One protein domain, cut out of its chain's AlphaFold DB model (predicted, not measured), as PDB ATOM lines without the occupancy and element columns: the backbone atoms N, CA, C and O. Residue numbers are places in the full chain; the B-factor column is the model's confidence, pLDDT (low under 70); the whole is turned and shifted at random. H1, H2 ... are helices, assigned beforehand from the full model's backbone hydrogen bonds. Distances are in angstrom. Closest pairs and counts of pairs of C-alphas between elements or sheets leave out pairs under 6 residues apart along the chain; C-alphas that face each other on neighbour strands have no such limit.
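This is residues 314 to 444 of the 583 residues of an uncharacterized protein of Aspergillus flavus (strain ATCC 200026 / FGSC A1120 / IAM 13836 / NRRL 3357 / JCM 12722 / SRRC 167) (UniProt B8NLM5). The longest helix, H8, crosses H3, which lies in the core of a rounded, all-helix body, and H5 packs crosswise on H8 near its far end. H6 packs on another side of H3, while H1 and H2 form a helical hairpin at one end of the body, joined to the core through the contact of H2 with H3. The printed part has 131 residues with eight named helices, H1 to H8 in order along the chain, and no named strand. It is compact, with a radius of gyration of the C-alphas of 14.1 A and spans of 41 by 32 by 25 A.

H8, residues 424 to 444, touches H3, residues 356 to 368, about perpendicular at 71 degrees, only just; the closest C-alphas, of Met 357 and Ala 429, are 5.2 A apart. H8 touches H5, residues 383 to 395, about perpendicular at 82 degrees, closest at the C-alphas of Gly 388 and Gly 441, 4.0 A apart. H3 is the hub, touching five helices. It touches H6, residues 404 to 412, at a steep tilt of 50 degrees, opposite ways, with the C-alphas of Gln 363 and Ala 411 closest at 4.8 A. H3 only just touches H5, with 3 pairs of C-alphas within 8 A, the closest being Tyr 365 and Leu 389 at 6.4 A. H4, residues 372 to 375, touches H3, closest at the C-alphas of His 368 and Phe 375, 5.3 A. H2, residues 340 to 353, forms a hairpin with H3 at a shallow tilt of 34 degrees, only just short of steep; the C-alphas of Ala 350 and Phe 358 are closest at 6.3 A. H1, residues 314 to 331, forms a hairpin with H2, opposite ways at 19 degrees, closest at the C-alphas of Tyr 316 and Cys 351, 5.4 A. H7, residues 417 to 420, is close to but not clearly touching H8; the closest C-alphas, of Leu 420 and Tyr 426, are 5.8 A apart. H1 and H8 are apart. Every O i to N i+4 pair is within hydrogen-bond range in H1, H2 and H3, against 7 of 9 in H5, 4 of 5 in H6 and 15 of 17 in H8; H4 and H7 are too short for such a pair.

H8 measures 29.2 A, from C-alpha 424 at (-33.995, 43.655, 37.133) to C-alpha 444 at (-20.444, 39.419, 62.674). H1 measures 25.6 A and begins at C-alpha 314 at (-46.713, 34.024, 39.508). H2 measures 19.8 A, H5 19.1 A, H3 18.2 A and H6 12.7 A.

The C-alphas farthest apart, of Gln 332 and Lys 443, are 43.0 A apart. The printed part has no cut and no long link. Mean pLDDT of the printed part is 92.7, with residues 334 to 336 under 70.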
ATOM      1  N   ALA A 314     -46.950  35.142  40.420       91.31
ATOM      2  CA  ALA A 314     -46.713  34.024  39.508       91.31
ATOM      3  C   ALA A 314     -45.309  33.406  39.669       91.31
ATOM      4  O   ALA A 314     -45.173  32.182  39.619       91.31
ATOM      5  N   PHE A 315     -44.275  34.216  39.935       92.31
ATOM      6  CA  PHE A 315     -42.932  33.720  40.254       92.31
ATOM      7  C   PHE A 315     -42.943  32.849  41.517       92.31
ATOM      8  O   PHE A 315     -42.349  31.767  41.540       92.31
ATOM      9  N   TYR A 316     -43.637  33.287  42.569       93.75
ATOM     10  CA  TYR A 316     -43.681  32.562  43.839       93.75
ATOM     11  C   TYR A 316     -44.593  31.333  43.791       93.75
ATOM     12  O   TYR A 316     -44.233  30.301  44.349       93.75
ATOM     13  N   GLU A 317     -45.722  31.394  43.083       94.31
ATOM     14  CA  GLU A 317     -46.555  30.219  42.805       94.31
ATOM     15  C   GLU A 317     -45.790  29.160  42.010       94.31
ATOM     16  O   GLU A 317     -45.821  27.981  42.362       94.31
ATOM     17  N   GLN A 318     -45.057  29.561  40.967       95.06
ATOM     18  CA  GLN A 318     -44.224  28.631  40.210       95.06
ATOM     19  C   GLN A 318     -43.075  28.082  41.068       95.06
ATOM     20  O   GLN A 318     -42.767  26.895  40.980       95.06
ATOM     21  N   SER A 319     -42.482  28.901  41.943       95.81
ATOM     22  CA  SER A 319     -41.461  28.454  42.901       95.81
ATOM     23  C   SER A 319     -42.012  27.408  43.878       95.81
ATOM     24  O   SER A 319     -41.368  26.381  44.088       95.81
ATOM     25  N   LEU A 320     -43.221  27.611  44.418       96.00
ATOM     26  CA  LEU A 320     -43.902  26.634  45.275       96.00
ATOM     27  C   LEU A 320     -44.164  25.322  44.525       96.00
ATOM     28  O   LEU A 320     -43.761  24.271  45.010       96.00
ATOM     29  N   ARG A 321     -44.710  25.369  43.301       95.69
ATOM     30  CA  ARG A 321     -44.926  24.162  42.475       95.69
ATOM     31  C   ARG A 321     -43.616  23.417  42.184       95.69
ATOM     32  O   ARG A 321     -43.574  22.191  42.248       95.69
ATOM     33  N   THR A 322     -42.526  24.132  41.894       95.62
ATOM     34  CA  THR A 322     -41.190  23.537  41.692       95.62
ATOM     35  C   THR A 322     -40.672  22.860  42.970       95.62
ATOM     36  O   THR A 322     -40.141  21.749  42.906       95.62
ATOM     37  N   LEU A 323     -40.862  23.490  44.133       95.25
ATOM     38  CA  LEU A 323     -40.481  22.962  45.448       95.25
ATOM     39  C   LEU A 323     -41.314  21.731  45.846       95.25
ATOM     40  O   LEU A 323     -40.766  20.741  46.324       95.25
ATOM     41  N   GLU A 324     -42.627  21.770  45.623       93.69
ATOM     42  CA  GLU A 324     -43.556  20.667  45.878       93.69
ATOM     43  C   GLU A 324     -43.241  19.459  44.995       93.69
ATOM     44  O   GLU A 324     -43.133  18.341  45.499       93.69
ATOM     45  N   ASN A 325     -43.023  19.663  43.693       92.44
ATOM     46  CA  ASN A 325     -42.609  18.596  42.778       92.44
ATOM     47  C   ASN A 325     -41.304  17.931  43.242       92.44
ATOM     48  O   ASN A 325     -41.202  16.702  43.250       92.44
ATOM     49  N   PHE A 326     -40.331  18.722  43.701       90.56
ATOM     50  CA  PHE A 326     -39.077  18.200  44.241       90.56
ATOM     51  C   PHE A 326     -39.264  17.448  45.570       90.56
ATOM     52  O   PHE A 326     -38.714  16.359  45.738       90.56
ATOM     53  N   GLN A 327     -40.108  17.943  46.485       87.19
ATOM     54  CA  GLN A 327     -40.470  17.205  47.703       87.19
ATOM     55  C   GLN A 327     -41.088  15.837  47.393       87.19
ATOM     56  O   GLN A 327     -40.746  14.856  48.052       87.19
ATOM     57  N   HIS A 328     -41.988  15.751  46.409       87.19
ATOM     58  CA  HIS A 328     -42.580  14.476  46.001       87.19
ATOM     59  C   HIS A 328     -41.524  13.523  45.424       87.19
ATOM     60  O   HIS A 328     -41.498  12.354  45.809       87.19
ATOM     61  N   GLN A 329     -40.598  14.020  44.597       85.00
ATOM     62  CA  GLN A 329     -39.484  13.224  44.065       85.00
ATOM     63  C   GLN A 329     -38.529  12.714  45.157       85.00
ATOM     64  O   GLN A 329     -38.054  11.585  45.055       85.00
ATOM     65  N   LEU A 330     -38.249  13.498  46.205       77.25
ATOM     66  CA  LEU A 330     -37.418  13.035  47.324       77.25
ATOM     67  C   LEU A 330     -38.144  12.011  48.209       77.25
ATOM     68  O   LEU A 330     -37.532  11.016  48.600       77.25
ATOM     69  N   LYS A 331     -39.441  12.221  48.488       77.06
ATOM     70  CA  LYS A 331     -40.293  11.277  49.240       77.06
ATOM     71  C   LYS A 331     -40.409   9.927  48.528       77.06
ATOM     72  O   LYS A 331     -40.277   8.896  49.165       77.06
ATOM     73  N   GLN A 332     -40.572   9.919  47.203       75.94
ATOM     74  CA  GLN A 332     -40.627   8.694  46.383       75.94
ATOM     75  C   GLN A 332     -39.319   7.881  46.351       75.94
ATOM     76  O   GLN A 332     -39.280   6.816  45.738       75.94
ATOM     77  N   ARG A 333     -38.234   8.388  46.948       73.88
ATOM     78  CA  ARG A 333     -36.897   7.782  46.906       73.88
ATOM     79  C   ARG A 333     -36.294   7.576  48.302       73.88
ATOM     80  O   ARG A 333     -35.103   7.292  48.383       73.88
ATOM     81  N   ASP A 334     -37.067   7.823  49.366       66.44
ATOM     82  CA  ASP A 334     -36.617   7.887  50.771       66.44
ATOM     83  C   ASP A 334     -35.326   8.708  50.985       66.44
ATOM     84  O   ASP A 334     -34.520   8.454  51.877       66.44
ATOM     85  N   CYS A 335     -35.114   9.727  50.145       63.81
ATOM     86  CA  CYS A 335     -33.857  10.478  50.083       63.81
ATOM     87  C   CYS A 335     -33.797  11.684  51.031       63.81
ATOM     88  O   CYS A 335     -32.747  12.308  51.114       63.81
ATOM     89  N   LEU A 336     -34.900  12.048  51.694       65.56
ATOM     90  CA  LEU A 336     -35.016  13.266  52.507       65.56
ATOM     91  C   LEU A 336     -34.268  13.130  53.843       65.56
ATOM     92  O   LEU A 336     -34.806  12.632  54.829       65.56
ATOM     93  N   GLY A 337     -33.022  13.597  53.884       70.62
ATOM     94  CA  GLY A 337     -32.205  13.571  55.095       70.62
ATOM     95  C   GLY A 337     -32.580  14.650  56.121       70.62
ATOM     96  O   GLY A 337     -33.075  15.725  55.775       70.62
ATOM     97  N   ASN A 338     -32.211  14.419  57.388       78.75
ATOM     98  CA  ASN A 338     -32.466  15.289  58.557       78.75
ATOM     99  C   ASN A 338     -31.905  16.733  58.463       78.75
ATOM    100  O   ASN A 338     -32.021  17.502  59.413       78.75
ATOM    101  N   VAL A 339     -31.226  17.100  57.371       84.88
ATOM    102  CA  VAL A 339     -30.729  18.462  57.082       84.88
ATOM    103  C   VAL A 339     -31.469  19.081  55.889       84.88
ATOM    104  O   VAL A 339     -31.619  20.298  55.809       84.88
ATOM    105  N   GLU A 340     -31.972  18.257  54.972       89.38
ATOM    106  CA  GLU A 340     -32.675  18.683  53.761       89.38
ATOM    107  C   GLU A 340     -34.121  19.066  54.076       89.38
ATOM    108  O   GLU A 340     -34.581  20.110  53.620       89.38
ATOM    109  N   GLN A 341     -34.819  18.295  54.920       88.75
ATOM    110  CA  GLN A 341     -36.184  18.610  55.361       88.75
ATOM    111  C   GLN A 341     -36.325  20.038  55.938       88.75
ATOM    112  O   GLN A 341     -37.117  20.808  55.382       88.75
ATOM    113  N   PRO A 342     -35.559  20.462  56.968       88.44
ATOM    114  CA  PRO A 342     -35.702  21.807  57.532       88.44
ATOM    115  C   PRO A 342     -35.295  22.921  56.552       88.44
ATOM    116  O   PRO A 342     -35.906  23.988  56.550       88.44
ATOM    117  N   ARG A 343     -34.329  22.678  55.653       92.50
ATOM    118  CA  ARG A 343     -33.995  23.620  54.566       92.50
ATOM    119  C   ARG A 343     -35.133  23.770  53.560       92.50
ATOM    120  O   ARG A 343     -35.469  24.883  53.171       92.50
ATOM    121  N   THR A 344     -35.764  22.661  53.180       92.94
ATOM    122  CA  THR A 344     -36.911  22.652  52.259       92.94
ATOM    123  C   THR A 344     -38.112  23.382  52.867       92.94
ATOM    124  O   THR A 344     -38.835  24.079  52.158       92.94
ATOM    125  N   GLN A 345     -38.293  23.291  54.189       92.50
ATOM    126  CA  GLN A 345     -39.301  24.061  54.921       92.50
ATOM    127  C   GLN A 345     -38.994  25.569  54.939       92.50
ATOM    128  O   GLN A 345     -39.909  26.366  54.739       92.50
ATOM    129  N   LEU A 346     -37.729  25.976  55.108       94.88
ATOM    130  CA  LEU A 346     -37.334  27.389  54.999       94.88
ATOM    131  C   LEU A 346     -37.553  27.947  53.581       94.88
ATOM    132  O   LEU A 346     -38.028  29.070  53.440       94.88
ATOM    133  N   LEU A 347     -37.284  27.158  52.531       96.44
ATOM    134  CA  LEU A 347     -37.613  27.536  51.149       96.44
ATOM    135  C   LEU A 347     -39.126  27.692  50.937       96.44
ATOM    136  O   LEU A 347     -39.554  28.668  50.326       96.44
ATOM    137  N   TYR A 348     -39.937  26.779  51.483       95.50
ATOM    138  CA  TYR A 348     -41.400  26.878  51.424       95.50
ATOM    139  C   TYR A 348     -41.891  28.161  52.104       95.50
ATOM    140  O   TYR A 348     -42.673  28.911  51.522       95.50
ATOM    141  N   GLN A 349     -41.381  28.446  53.306       94.31
ATOM    142  CA  GLN A 349     -41.703  29.662  54.048       94.31
ATOM    143  C   GLN A 349     -41.297  30.922  53.270       94.31
ATOM    144  O   GLN A 349     -42.104  31.839  53.158       94.31
ATOM    145  N   ALA A 350     -40.105  30.956  52.668       94.56
ATOM    146  CA  ALA A 350     -39.649  32.097  51.877       94.56
ATOM    147  C   ALA A 350     -40.531  32.363  50.642       94.56
ATOM    148  O   ALA A 350     -40.872  33.512  50.357       94.56
ATOM    149  N   CYS A 351     -40.967  31.316  49.930       94.81
ATOM    150  CA  CYS A 351     -41.893  31.478  48.806       94.81
ATOM    151  C   CYS A 351     -43.308  31.900  49.257       94.81
ATOM    152  O   CYS A 351     -43.954  32.714  48.590       94.81
ATOM    153  N   ALA A 352     -43.784  31.384  50.395       92.31
ATOM    154  CA  ALA A 352     -45.082  31.739  50.967       92.31
ATOM    155  C   ALA A 352     -45.120  33.182  51.513       92.31
ATOM    156  O   ALA A 352     -46.089  33.897  51.273       92.31
ATOM    157  N   GLU A 353     -44.061  33.636  52.191       91.12
ATOM    158  CA  GLU A 353     -43.954  34.985  52.778       91.12
ATOM    159  C   GLU A 353     -43.493  36.073  51.791       91.12
ATOM    160  O   GLU A 353     -43.443  37.246  52.169       91.12
ATOM    161  N   ARG A 354     -43.204  35.709  50.530       92.88
ATOM    162  CA  ARG A 354     -42.690  36.611  49.481       92.88
ATOM    163  C   ARG A 354     -41.336  37.236  49.874       92.88
ATOM    164  O   ARG A 354     -41.144  38.449  49.794       92.88
ATOM    165  N   ASP A 355     -40.407  36.383  50.311       93.94
ATOM    166  CA  ASP A 355     -39.042  36.719  50.745       93.94
ATOM    167  C   ASP A 355     -38.016  36.331  49.654       93.94
ATOM    168  O   ASP A 355     -37.522  35.198  49.630       93.94
ATOM    169  N   PRO A 356     -37.670  37.242  48.723       93.88
ATOM    170  CA  PRO A 356     -36.720  36.945  47.655       93.88
ATOM    171  C   PRO A 356     -35.267  36.974  48.152       93.88
ATOM    172  O   PRO A 356     -34.386  36.407  47.508       93.88
ATOM    173  N   MET A 357     -35.006  37.618  49.295       94.75
ATOM    174  CA  MET A 357     -33.666  37.746  49.861       94.75
ATOM    175  C   MET A 357     -33.194  36.406  50.438       94.75
ATOM    176  O   MET A 357     -32.044  36.025  50.217       94.75
ATOM    177  N   PHE A 358     -34.075  35.649  51.106       97.25
ATOM    178  CA  PHE A 358     -33.757  34.285  51.535       97.25
ATOM    179  C   PHE A 358     -33.437  33.380  50.344       97.25
ATOM    180  O   PHE A 358     -32.444  32.653  50.375       97.25
ATOM    181  N   LEU A 359     -34.255  33.447  49.285       96.88
ATOM    182  CA  LEU A 359     -34.071  32.646  48.072       96.88
ATOM    183  C   LEU A 359     -32.722  32.950  47.410       96.88
ATOM    184  O   LEU A 359     -31.954  32.024  47.151       96.88
ATOM    185  N   ALA A 360     -32.382  34.232  47.244       97.06
ATOM    186  CA  ALA A 360     -31.093  34.652  46.705       97.06
ATOM    187  C   ALA A 360     -29.911  34.189  47.581       97.06
ATOM    188  O   ALA A 360     -28.974  33.584  47.061       97.06
ATOM    189  N   ILE A 361     -29.959  34.392  48.906       97.94
ATOM    190  CA  ILE A 361     -28.892  33.947  49.825       97.94
ATOM    191  C   ILE A 361     -28.728  32.420  49.793       97.94
ATOM    192  O   ILE A 361     -27.599  31.930  49.743       97.94
ATOM    193  N   HIS A 362     -29.824  31.657  49.786       97.88
ATOM    194  CA  HIS A 362     -29.779  30.196  49.712       97.88
ATOM    195  C   HIS A 362     -29.203  29.707  48.379       97.88
ATOM    196  O   HIS A 362     -28.322  28.844  48.371       97.88
ATOM    197  N   GLN A 363     -29.664  30.271  47.259       97.62
ATOM    198  CA  GLN A 363     -29.215  29.892  45.922       97.62
ATOM    199  C   GLN A 363     -27.723  30.191  45.729       97.62
ATOM    200  O   GLN A 363     -26.975  29.320  45.289       97.62
ATOM    201  N   VAL A 364     -27.269  31.380  46.134       97.94
ATOM    202  CA  VAL A 364     -25.862  31.804  46.055       97.94
ATOM    203  C   VAL A 364     -24.964  30.980  46.991       97.94
ATOM    204  O   VAL A 364     -23.866  30.591  46.596       97.94
ATOM    205  N   TYR A 365     -25.432  30.634  48.195       98.12
ATOM    206  CA  TYR A 365     -24.718  29.723  49.100       98.12
ATOM    207  C   TYR A 365     -24.568  28.310  48.509       98.12
ATOM    208  O   TYR A 365     -23.505  27.694  48.623       98.12
ATOM    209  N   CYS A 366     -25.610  27.797  47.851       98.19
ATOM    210  CA  CYS A 366     -25.555  26.507  47.163       98.19
ATOM    211  C   CYS A 366     -24.644  26.555  45.929       98.19
ATOM    212  O   CYS A 366     -23.865  25.625  45.730       98.19
ATOM    213  N   LEU A 367     -24.675  27.650  45.160       97.44
ATOM    214  CA  LEU A 367     -23.780  27.874  44.023       97.44
ATOM    215  C   LEU A 367     -22.312  27.892  44.455       97.44
ATOM    216  O   LEU A 367     -21.519  27.151  43.889       97.44
ATOM    217  N   HIS A 368     -21.951  28.656  45.490       97.81
ATOM    218  CA  HIS A 368     -20.573  28.710  46.002       97.81
ATOM    219  C   HIS A 368     -20.025  27.328  46.384       97.81
ATOM    220  O   HIS A 368     -18.862  27.036  46.140       97.81
ATOM    221  N   SER A 369     -20.874  26.448  46.923       96.75
ATOM    222  CA  SER A 369     -20.485  25.076  47.288       96.75
ATOM    223  C   SER A 369     -20.471  24.078  46.120       96.75
ATOM    224  O   SER A 369     -20.037  22.944  46.314       96.75
ATOM    225  N   LEU A 370     -20.974  24.462  44.944       96.62
ATOM    226  CA  LEU A 370     -21.085  23.612  43.752       96.62
ATOM    227  C   LEU A 370     -20.105  24.036  42.645       96.62
ATOM    228  O   LEU A 370     -19.473  23.184  42.027       96.62
ATOM    229  N   ALA A 371     -19.986  25.343  42.420       95.56
ATOM    230  CA  ALA A 371     -19.130  25.994  41.437       95.56
ATOM    231  C   ALA A 371     -18.615  27.338  42.010       95.56
ATOM    232  O   ALA A 371     -19.160  28.403  41.698       95.56
ATOM    233  N   PRO A 372     -17.560  27.329  42.854       95.94
ATOM    234  CA  PRO A 372     -17.000  28.545  43.458       95.94
ATOM    235  C   PRO A 372     -16.631  29.629  42.431       95.94
ATOM    236  O   PRO A 372     -16.749  30.821  42.700       95.94
ATOM    237  N   GLN A 373     -16.214  29.225  41.230       96.31
ATOM    238  CA  GLN A 373     -15.832  30.125  40.143       96.31
ATOM    239  C   GLN A 373     -17.026  30.895  39.561       96.31
ATOM    240  O   GLN A 373     -16.843  32.025  39.117       96.31
ATOM    241  N   GLU A 374     -18.234  30.323  39.572       95.75
ATOM    242  CA  GLU A 374     -19.460  31.006  39.131       95.75
ATOM    243  C   GLU A 374     -19.940  32.022  40.176       95.75
ATOM    244  O   GLU A 374     -20.418  33.095  39.820       95.75
ATOM    245  N   PHE A 375     -19.737  31.745  41.472       96.75
ATOM    246  CA  PHE A 375     -20.016  32.703  42.549       96.75
ATOM    247  C   PHE A 375     -19.227  34.014  42.375       96.75
ATOM    248  O   PHE A 375     -19.802  35.092  42.503       96.75
ATOM    249  N   PHE A 376     -17.943  33.942  42.005       97.00
ATOM    250  CA  PHE A 376     -17.114  35.127  41.730       97.00
ATOM    251  C   PHE A 376     -17.398  35.808  40.375       97.00
ATOM    252  O   PHE A 376     -16.825  36.857  40.093       97.00
ATOM    253  N   GLN A 377     -18.277  35.246  39.539       95.56
ATOM    254  CA  GLN A 377     -18.769  35.892  38.313       95.56
ATOM    255  C   GLN A 377     -20.058  36.698  38.551       95.56
ATOM    256  O   GLN A 377     -20.503  37.422  37.659       95.56
ATOM    257  N   LEU A 378     -20.667  36.604  39.740       94.94
ATOM    258  CA  LEU A 378     -21.856  37.381  40.080       94.94
ATOM    259  C   LEU A 378     -21.501  38.869  40.299       94.94
ATOM    260  O   LEU A 378     -20.519  39.167  40.985       94.94
ATOM    261  N   PRO A 379     -22.299  39.827  39.786       91.50
ATOM    262  CA  PRO A 379     -22.020  41.255  39.943       91.50
ATOM    263  C   PRO A 379     -21.838  41.677  41.408       91.50
ATOM    264  O   PRO A 379     -22.735  41.512  42.233       91.50
ATOM    265  N   GLY A 380     -20.665  42.228  41.730       92.50
ATOM    266  CA  GLY A 380     -20.319  42.706  43.074       92.50
ATOM    267  C   GLY A 380     -19.887  41.629  44.080       92.50
ATOM    268  O   GLY A 380     -19.612  41.975  45.229       92.50
ATOM    269  N   TYR A 381     -19.798  40.353  43.685       97.69
ATOM    270  CA  TYR A 381     -19.371  39.264  44.566       97.69
ATOM    271  C   TYR A 381     -17.852  39.066  44.564       97.69
ATOM    272  O   TYR A 381     -17.199  39.012  43.526       97.69
ATOM    273  N   SER A 382     -17.284  38.968  45.763       96.88
ATOM    274  CA  SER A 382     -15.845  38.884  46.012       96.88
ATOM    275  C   SER A 382     -15.576  38.294  47.408       96.88
ATOM    276  O   SER A 382     -16.501  37.850  48.094       96.88
ATOM    277  N   VAL A 383     -14.313  38.268  47.848       97.31
ATOM    278  CA  VAL A 383     -13.891  37.645  49.122       97.31
ATOM    279  C   VAL A 383     -14.697  38.119  50.355       97.31
ATOM    280  O   VAL A 383     -15.076  37.271  51.160       97.31
ATOM    281  N   PRO A 384     -15.067  39.408  50.531       97.06
ATOM    282  CA  PRO A 384     -15.930  39.830  51.641       97.06
ATOM    283  C   PRO A 384     -17.308  39.146  51.679       97.06
ATOM    284  O   PRO A 384     -17.827  38.889  52.765       97.06
ATOM    285  N   GLN A 385     -17.901  38.818  50.525       98.31
ATOM    286  CA  GLN A 385     -19.156  38.063  50.461       98.31
ATOM    287  C   GLN A 385     -18.953  36.573  50.767       98.31
ATOM    288  O   GLN A 385     -19.802  35.966  51.421       98.31
ATOM    289  N   GLU A 386     -17.820  35.990  50.371       97.81
ATOM    290  CA  GLU A 386     -17.430  34.627  50.760       97.81
ATOM    291  C   GLU A 386     -17.237  34.511  52.285       97.81
ATOM    292  O   GLU A 386     -17.792  33.609  52.917       97.81
ATOM    293  N   CYS A 387     -16.581  35.493  52.914       97.62
ATOM    294  CA  CYS A 387     -16.514  35.622  54.376       97.62
ATOM    295  C   CYS A 387     -17.906  35.747  55.034       97.62
ATOM    296  O   CYS A 387     -18.097  35.339  56.181       97.62
ATOM    297  N   GLY A 388     -18.901  36.269  54.310       97.69
ATOM    298  CA  GLY A 388     -20.310  36.251  54.708       97.69
ATOM    299  C   GLY A 388     -20.946  34.861  54.671       97.69
ATOM    300  O   GLY A 388     -21.677  34.486  55.593       97.69
ATOM    301  N   LEU A 389     -20.641  34.061  53.642       97.69
ATOM    302  CA  LEU A 389     -21.129  32.681  53.519       97.69
ATOM    303  C   LEU A 389     -20.628  31.785  54.653       97.69
ATOM    304  O   LEU A 389     -21.317  30.850  55.046       97.69
ATOM    305  N   ASP A 390     -19.486  32.111  55.245       95.31
ATOM    306  CA  ASP A 390     -18.985  31.498  56.472       95.31
ATOM    307  C   ASP A 390     -19.978  31.623  57.648       95.31
ATOM    308  O   ASP A 390     -20.089  30.727  58.489       95.31
ATOM    309  N   VAL A 391     -20.741  32.718  57.724       95.94
ATOM    310  CA  VAL A 391     -21.821  32.889  58.709       95.94
ATOM    311  C   VAL A 391     -23.046  32.065  58.306       95.94
ATOM    312  O   VAL A 391     -23.563  31.302  59.123       95.94
ATOM    313  N   ILE A 392     -23.458  32.131  57.035       97.19
ATOM    314  CA  ILE A 392     -24.596  31.360  56.501       97.19
ATOM    315  C   ILE A 392     -24.396  29.846  56.674       97.19
ATOM    316  O   ILE A 392     -25.315  29.156  57.111       97.19
ATOM    317  N   ARG A 393     -23.180  29.330  56.448       93.94
ATOM    318  CA  ARG A 393     -22.795  27.920  56.635       93.94
ATOM    319  C   ARG A 393     -23.030  27.425  58.067       93.94
ATOM    320  O   ARG A 393     -23.391  26.269  58.276       93.94
ATOM    321  N   ARG A 394     -22.868  28.308  59.059       90.00
ATOM    322  CA  ARG A 394     -23.115  28.020  60.485       90.00
ATOM    323  C   ARG A 394     -24.603  28.125  60.851       90.00
ATOM    324  O   ARG A 394     -25.042  27.434  61.766       90.00
ATOM    325  N   LEU A 395     -25.374  28.955  60.141       92.12
ATOM    326  CA  LEU A 395     -26.816  29.152  60.345       92.12
ATOM    327  C   LEU A 395     -27.676  28.061  59.683       92.12
ATOM    328  O   LEU A 395     -28.583  27.533  60.319       92.12
ATOM    329  N   LEU A 396     -27.381  27.704  58.427       92.56
ATOM    330  CA  LEU A 396     -28.166  26.774  57.595       92.56
ATOM    331  C   LEU A 396     -27.596  25.343  57.554       92.56
ATOM    332  O   LEU A 396     -28.020  24.528  56.727       92.56
ATOM    333  N   VAL A 397     -26.624  25.042  58.425       88.75
ATOM    334  CA  VAL A 397     -25.764  23.844  58.374       88.75
ATOM    335  C   VAL A 397     -24.919  23.809  57.084       88.75
ATOM    336  O   VAL A 397     -25.213  24.469  56.086       88.75
ATOM    337  N   GLU A 398     -23.826  23.053  57.092       92.12
ATOM    338  CA  GLU A 398     -22.927  22.941  55.944       92.12
ATOM    339  C   GLU A 398     -23.553  22.202  54.748       92.12
ATOM    340  O   GLU A 398     -24.226  21.185  54.916       92.12
ATOM    341  N   ASN A 399     -23.254  22.659  53.527       95.00
ATOM    342  CA  ASN A 399     -23.633  21.972  52.284       95.00
ATOM    343  C   ASN A 399     -22.950  20.600  52.103       95.00
ATOM    344  O   ASN A 399     -23.447  19.772  51.349       95.00
ATOM    345  N   SER A 400     -21.889  20.313  52.865       92.75
ATOM    346  CA  SER A 400     -21.283  18.980  53.016       92.75
ATOM    347  C   SER A 400     -22.220  17.940  53.662       92.75
ATOM    348  O   SER A 400     -21.906  16.752  53.666       92.75
ATOM    349  N   ARG A 401     -23.358  18.369  54.235       91.31
ATOM    350  CA  ARG A 401     -24.308  17.524  54.984       91.31
ATOM    351  C   ARG A 401     -25.678  17.349  54.314       91.31
ATOM    352  O   ARG A 401     -26.595  16.846  54.961       91.31
ATOM    353  N   VAL A 402     -25.816  17.758  53.054       90.94
ATOM    354  CA  VAL A 402     -26.966  17.447  52.184       90.94
ATOM    355  C   VAL A 402     -26.501  16.594  51.003       90.94
ATOM    356  O   VAL A 402     -25.308  16.538  50.705       90.94
ATOM    357  N   SER A 403     -27.418  15.913  50.322       91.06
ATOM    358  CA  SER A 403     -27.074  15.096  49.161       91.06
ATOM    359  C   SER A 403     -26.588  15.951  47.983       91.06
ATOM    360  O   SER A 403     -27.066  17.061  47.731       91.06
ATOM    361  N   GLY A 404     -25.687  15.393  47.169       91.06
ATOM    362  CA  GLY A 404     -25.261  16.016  45.910       91.06
ATOM    363  C   GLY A 404     -26.386  16.144  44.868       91.06
ATOM    364  O   GLY A 404     -26.211  16.818  43.856       91.06
ATOM    365  N   GLY A 405     -27.543  15.505  45.082       90.94
ATOM    366  CA  GLY A 405     -28.776  15.777  44.337       90.94
ATOM    367  C   GLY A 405     -29.440  17.067  44.815       90.94
ATOM    368  O   GLY A 405     -29.639  17.986  44.019       90.94
ATOM    369  N   PHE A 406     -29.694  17.167  46.124       92.69
ATOM    370  CA  PHE A 406     -30.278  18.345  46.763       92.69
ATOM    371  C   PHE A 406     -29.461  19.617  46.531       92.69
ATOM    372  O   PHE A 406     -30.045  20.654  46.225       92.69
ATOM    373  N   LEU A 407     -28.127  19.555  46.616       95.25
ATOM    374  CA  LEU A 407     -27.265  20.723  46.402       95.25
ATOM    375  C   LEU A 407     -27.353  21.266  44.965       95.25
ATOM    376  O   LEU A 407     -27.511  22.471  44.776       95.25
ATOM    377  N   ARG A 408     -27.316  20.383  43.954       95.69
ATOM    378  CA  ARG A 408     -27.453  20.772  42.537       95.69
ATOM    379  C   ARG A 408     -28.821  21.372  42.236       95.69
ATOM    380  O   ARG A 408     -28.894  22.408  41.585       95.69
ATOM    381  N   TRP A 409     -29.888  20.756  42.747       95.62
ATOM    382  CA  TRP A 409     -31.236  21.311  42.633       95.62
ATOM    383  C   TRP A 409     -31.345  22.671  43.342       95.62
ATOM    384  O   TRP A 409     -31.854  23.627  42.768       95.62
ATOM    385  N   SER A 410     -30.770  22.804  44.541       96.25
ATOM    386  CA  SER A 410     -30.814  24.032  45.349       96.25
ATOM    387  C   SER A 410     -30.073  25.220  44.735       96.25
ATOM    388  O   SER A 410     -30.487  26.356  44.940       96.25
ATOM    389  N   ALA A 411     -28.999  24.987  43.972       96.75
ATOM    390  CA  ALA A 411     -28.324  26.034  43.197       96.75
ATOM    391  C   ALA A 411     -29.147  26.486  41.968       96.75
ATOM    392  O   ALA A 411     -28.970  27.595  41.464       96.75
ATOM    393  N   GLN A 412     -30.075  25.649  41.493       96.25
ATOM    394  CA  GLN A 412     -30.982  25.941  40.376       96.25
ATOM    395  C   GLN A 412     -32.390  26.370  40.826       96.25
ATOM    396  O   GLN A 412     -33.198  26.751  39.983       96.25
ATOM    397  N   PHE A 413     -32.689  26.338  42.127       96.75
ATOM    398  CA  PHE A 413     -33.946  26.813  42.703       96.75
ATOM    399  C   PHE A 413     -33.855  28.312  43.047       96.75
ATOM    400  O   PHE A 413     -32.852  28.719  43.635       96.75
ATOM    401  N   PRO A 414     -34.881  29.138  42.752       94.50
ATOM    402  CA  PRO A 414     -36.179  28.780  42.159       94.50
ATOM    403  C   PRO A 414     -36.158  28.576  40.637       94.50
ATOM    404  O   PRO A 414     -36.986  27.837  40.109       94.50
ATOM    405  N   ALA A 415     -35.193  29.186  39.948       94.25
ATOM    406  CA  ALA A 415     -34.833  28.922  38.554       94.25
ATOM    407  C   ALA A 415     -33.326  29.222  38.353       94.25
ATOM    408  O   ALA A 415     -32.726  29.868  39.219       94.25
ATOM    409  N   PRO A 416     -32.681  28.790  37.248       94.62
ATOM    410  CA  PRO A 416     -31.241  28.968  37.045       94.62
ATOM    411  C   PRO A 416     -30.776  30.427  37.189       94.62
ATOM    412  O   PRO A 416     -31.250  31.319  36.478       94.62
ATOM    413  N   LEU A 417     -29.822  30.662  38.099       93.44
ATOM    414  CA  LEU A 417     -29.433  32.004  38.551       93.44
ATOM    415  C   LEU A 417     -29.012  32.929  37.400       93.44
ATOM    416  O   LEU A 417     -29.421  34.085  37.376       93.44
ATOM    417  N   ALA A 418     -28.266  32.410  36.420       90.31
ATOM    418  CA  ALA A 418     -27.798  33.165  35.256       90.31
ATOM    419  C   ALA A 418     -28.932  33.764  34.398       90.31
ATOM    420  O   ALA A 418     -28.721  34.779  33.737       90.31
ATOM    421  N   GLY A 419     -30.132  33.169  34.415       89.94
ATOM    422  CA  GLY A 419     -31.334  33.758  33.818       89.94
ATOM    423  C   GLY A 419     -32.037  34.732  34.767       89.94
ATOM    424  O   GLY A 419     -32.456  35.810  34.352       89.94
ATOM    425  N   LEU A 420     -32.121  34.394  36.058       91.00
ATOM    426  CA  LEU A 420     -32.791  35.237  37.050       91.00
ATOM    427  C   LEU A 420     -32.101  36.592  37.268       91.00
ATOM    428  O   LEU A 420     -32.799  37.596  37.370       91.00
ATOM    429  N   ILE A 421     -30.765  36.666  37.279       90.94
ATOM    430  CA  ILE A 421     -30.042  37.945  37.454       90.94
ATOM    431  C   ILE A 421     -30.272  38.947  36.311       90.94
ATOM    432  O   ILE A 421     -30.048  40.138  36.502       90.94
ATOM    433  N   GLN A 422     -30.746  38.489  35.146       87.88
ATOM    434  CA  GLN A 422     -31.123  39.358  34.022       87.88
ATOM    435  C   GLN A 422     -32.492  40.022  34.243       87.88
ATOM    436  O   GLN A 422     -32.772  41.080  33.682       87.88
ATOM    437  N   SER A 423     -33.342  39.443  35.100       85.31
ATOM    438  CA  SER A 423     -34.499  40.156  35.632       85.31
ATOM    439  C   SER A 423     -34.004  41.229  36.593       85.31
ATOM    440  O   SER A 423     -33.459  40.919  37.654       85.31
ATOM    441  N   SER A 424     -34.282  42.495  36.271       80.06
ATOM    442  CA  SER A 424     -33.995  43.655  37.133       80.06
ATOM    443  C   SER A 424     -34.549  43.514  38.554       80.06
ATOM    444  O   SER A 424     -34.120  44.226  39.460       80.06
ATOM    445  N   ARG A 425     -35.499  42.595  38.748       88.06
ATOM    446  CA  ARG A 425     -36.167  42.326  40.012       88.06
ATOM    447  C   ARG A 425     -35.449  41.271  40.867       88.06
ATOM    448  O   ARG A 425     -35.157  41.536  42.029       88.06
ATOM    449  N   TYR A 426     -35.107  40.102  40.315       92.75
ATOM    450  CA  TYR A 426     -34.329  39.105  41.076       92.75
ATOM    451  C   TYR A 426     -32.857  39.529  41.208       92.75
ATOM    452  O   TYR A 426     -32.241  39.275  42.241       92.75
ATOM    453  N   GLY A 427     -32.319  40.277  40.236       93.12
ATOM    454  CA  GLY A 427     -31.011  40.932  40.342       93.12
ATOM    455  C   GLY A 427     -30.879  41.807  41.596       93.12
ATOM    456  O   GLY A 427     -29.903  41.665  42.325       93.12
ATOM    457  N   GLN A 428     -31.896  42.613  41.934       92.19
ATOM    458  CA  GLN A 428     -31.912  43.405  43.178       92.19
ATOM    459  C   GLN A 428     -31.920  42.540  44.449       92.19
ATOM    460  O   GLN A 428     -31.317  42.919  45.451       92.19
ATOM    461  N   ALA A 429     -32.563  41.368  44.435       93.88
ATOM    462  CA  ALA A 429     -32.512  40.438  45.565       93.88
ATOM    463  C   ALA A 429     -31.117  39.801  45.721       93.88
ATOM    464  O   ALA A 429     -30.642  39.618  46.842       93.88
ATOM    465  N   VAL A 430     -30.430  39.525  44.608       96.12
ATOM    466  CA  VAL A 430     -29.047  39.020  44.575       96.12
ATOM    467  C   VAL A 430     -28.033  40.099  44.982       96.12
ATOM    468  O   VAL A 430     -27.063  39.788  45.670       96.12
ATOM    469  N   GLU A 431     -28.280  41.367  44.656       95.56
ATOM    470  CA  GLU A 431     -27.509  42.515  45.152       95.56
ATOM    471  C   GLU A 431     -27.697  42.703  46.670       95.56
ATOM    472  O   GLU A 431     -26.717  42.787  47.413       95.56
ATOM    473  N   GLN A 432     -28.944  42.677  47.160       95.44
ATOM    474  CA  GLN A 432     -29.263  42.741  48.595       95.44
ATOM    475  C   GLN A 432     -28.642  41.570  49.372       95.44
ATOM    476  O   GLN A 432     -28.097  41.773  50.459       95.44
ATOM    477  N   ALA A 433     -28.649  40.363  48.799       97.19
ATOM    478  CA  ALA A 433     -27.934  39.208  49.331       97.19
ATOM    479  C   ALA A 433     -26.419  39.467  49.421       97.19
ATOM    480  O   ALA A 433     -25.829  39.256  50.480       97.19
ATOM    481  N   GLY A 434     -25.794  39.994  48.364       97.88
ATOM    482  CA  GLY A 434     -24.356  40.279  48.329       97.88
ATOM    483  C   GLY A 434     -23.941  41.354  49.335       97.88
ATOM    484  O   GLY A 434     -22.954  41.198  50.054       97.88
ATOM    485  N   GLN A 435     -24.736  42.416  49.460       98.00
ATOM    486  CA  GLN A 435     -24.525  43.467  50.453       98.00
ATOM    487  C   GLN A 435     -24.718  42.951  51.891       98.00
ATOM    488  O   GLN A 435     -23.952  43.320  52.782       98.00
ATOM    489  N   CYS A 436     -25.684  42.060  52.127       98.12
ATOM    490  CA  CYS A 436     -25.877  41.407  53.422       98.12
ATOM    491  C   CYS A 436     -24.709  40.483  53.790       98.12
ATOM    492  O   CYS A 436     -24.161  40.583  54.889       98.12
ATOM    493  N   LEU A 437     -24.272  39.635  52.854       98.62
ATOM    494  CA  LEU A 437     -23.125  38.743  53.029       98.62
ATOM    495  C   LEU A 437     -21.855  39.529  53.371       98.62
ATOM    496  O   LEU A 437     -21.178  39.190  54.339       98.62
ATOM    497  N   ARG A 438     -21.582  40.632  52.663       98.50
ATOM    498  CA  ARG A 438     -20.462  41.525  52.985       98.50
ATOM    499  C   ARG A 438     -20.538  42.050  54.425       98.50
ATOM    500  O   ARG A 438     -19.567  41.937  55.169       98.50
ATOM    501  N   LEU A 439     -21.692  42.572  54.847       98.44
ATOM    502  CA  LEU A 439     -21.877  43.087  56.211       98.44
ATOM    503  C   LEU A 439     -21.757  41.993  57.286       98.44
ATOM    504  O   LEU A 439     -21.274  42.268  58.387       98.44
ATOM    505  N   LEU A 440     -22.177  40.760  56.984       98.25
ATOM    506  CA  LEU A 440     -21.966  39.599  57.850       98.25
ATOM    507  C   LEU A 440     -20.469  39.283  57.974       98.25
ATOM    508  O   LEU A 440     -19.976  39.185  59.096       98.25
ATOM    509  N   GLY A 441     -19.732  39.207  56.861       97.19
ATOM    510  CA  GLY A 441     -18.281  38.987  56.867       97.19
ATOM    511  C   GLY A 441     -17.516  40.051  57.666       97.19
ATOM    512  O   GLY A 441     -16.654  39.717  58.474       97.19
ATOM    513  N   GLU A 442     -17.881  41.326  57.501       97.44
ATOM    514  CA  GLU A 442     -17.250  42.467  58.180       97.44
ATOM    515  C   GLU A 442     -17.563  42.541  59.686       97.44
ATOM    516  O   GLU A 442     -16.662  42.721  60.507       97.44
ATOM    517  N   LYS A 443     -18.845  42.455  60.075       97.31
ATOM    518  CA  LYS A 443     -19.296  42.874  61.420       97.31
ATOM    519  C   LYS A 443     -19.618  41.723  62.371       97.31
ATOM    520  O   LYS A 443     -19.573  41.910  63.592       97.31
ATOM    521  N   TRP A 444     -19.952  40.537  61.857       96.38
ATOM    522  CA  TRP A 444     -20.444  39.419  62.674       96.38
ATOM    523  C   TRP A 444     -19.487  38.991  63.808       96.38
ATOM    524  O   TRP A 444     -19.967  38.811  64.933       96.38
TER     525      TRP A 444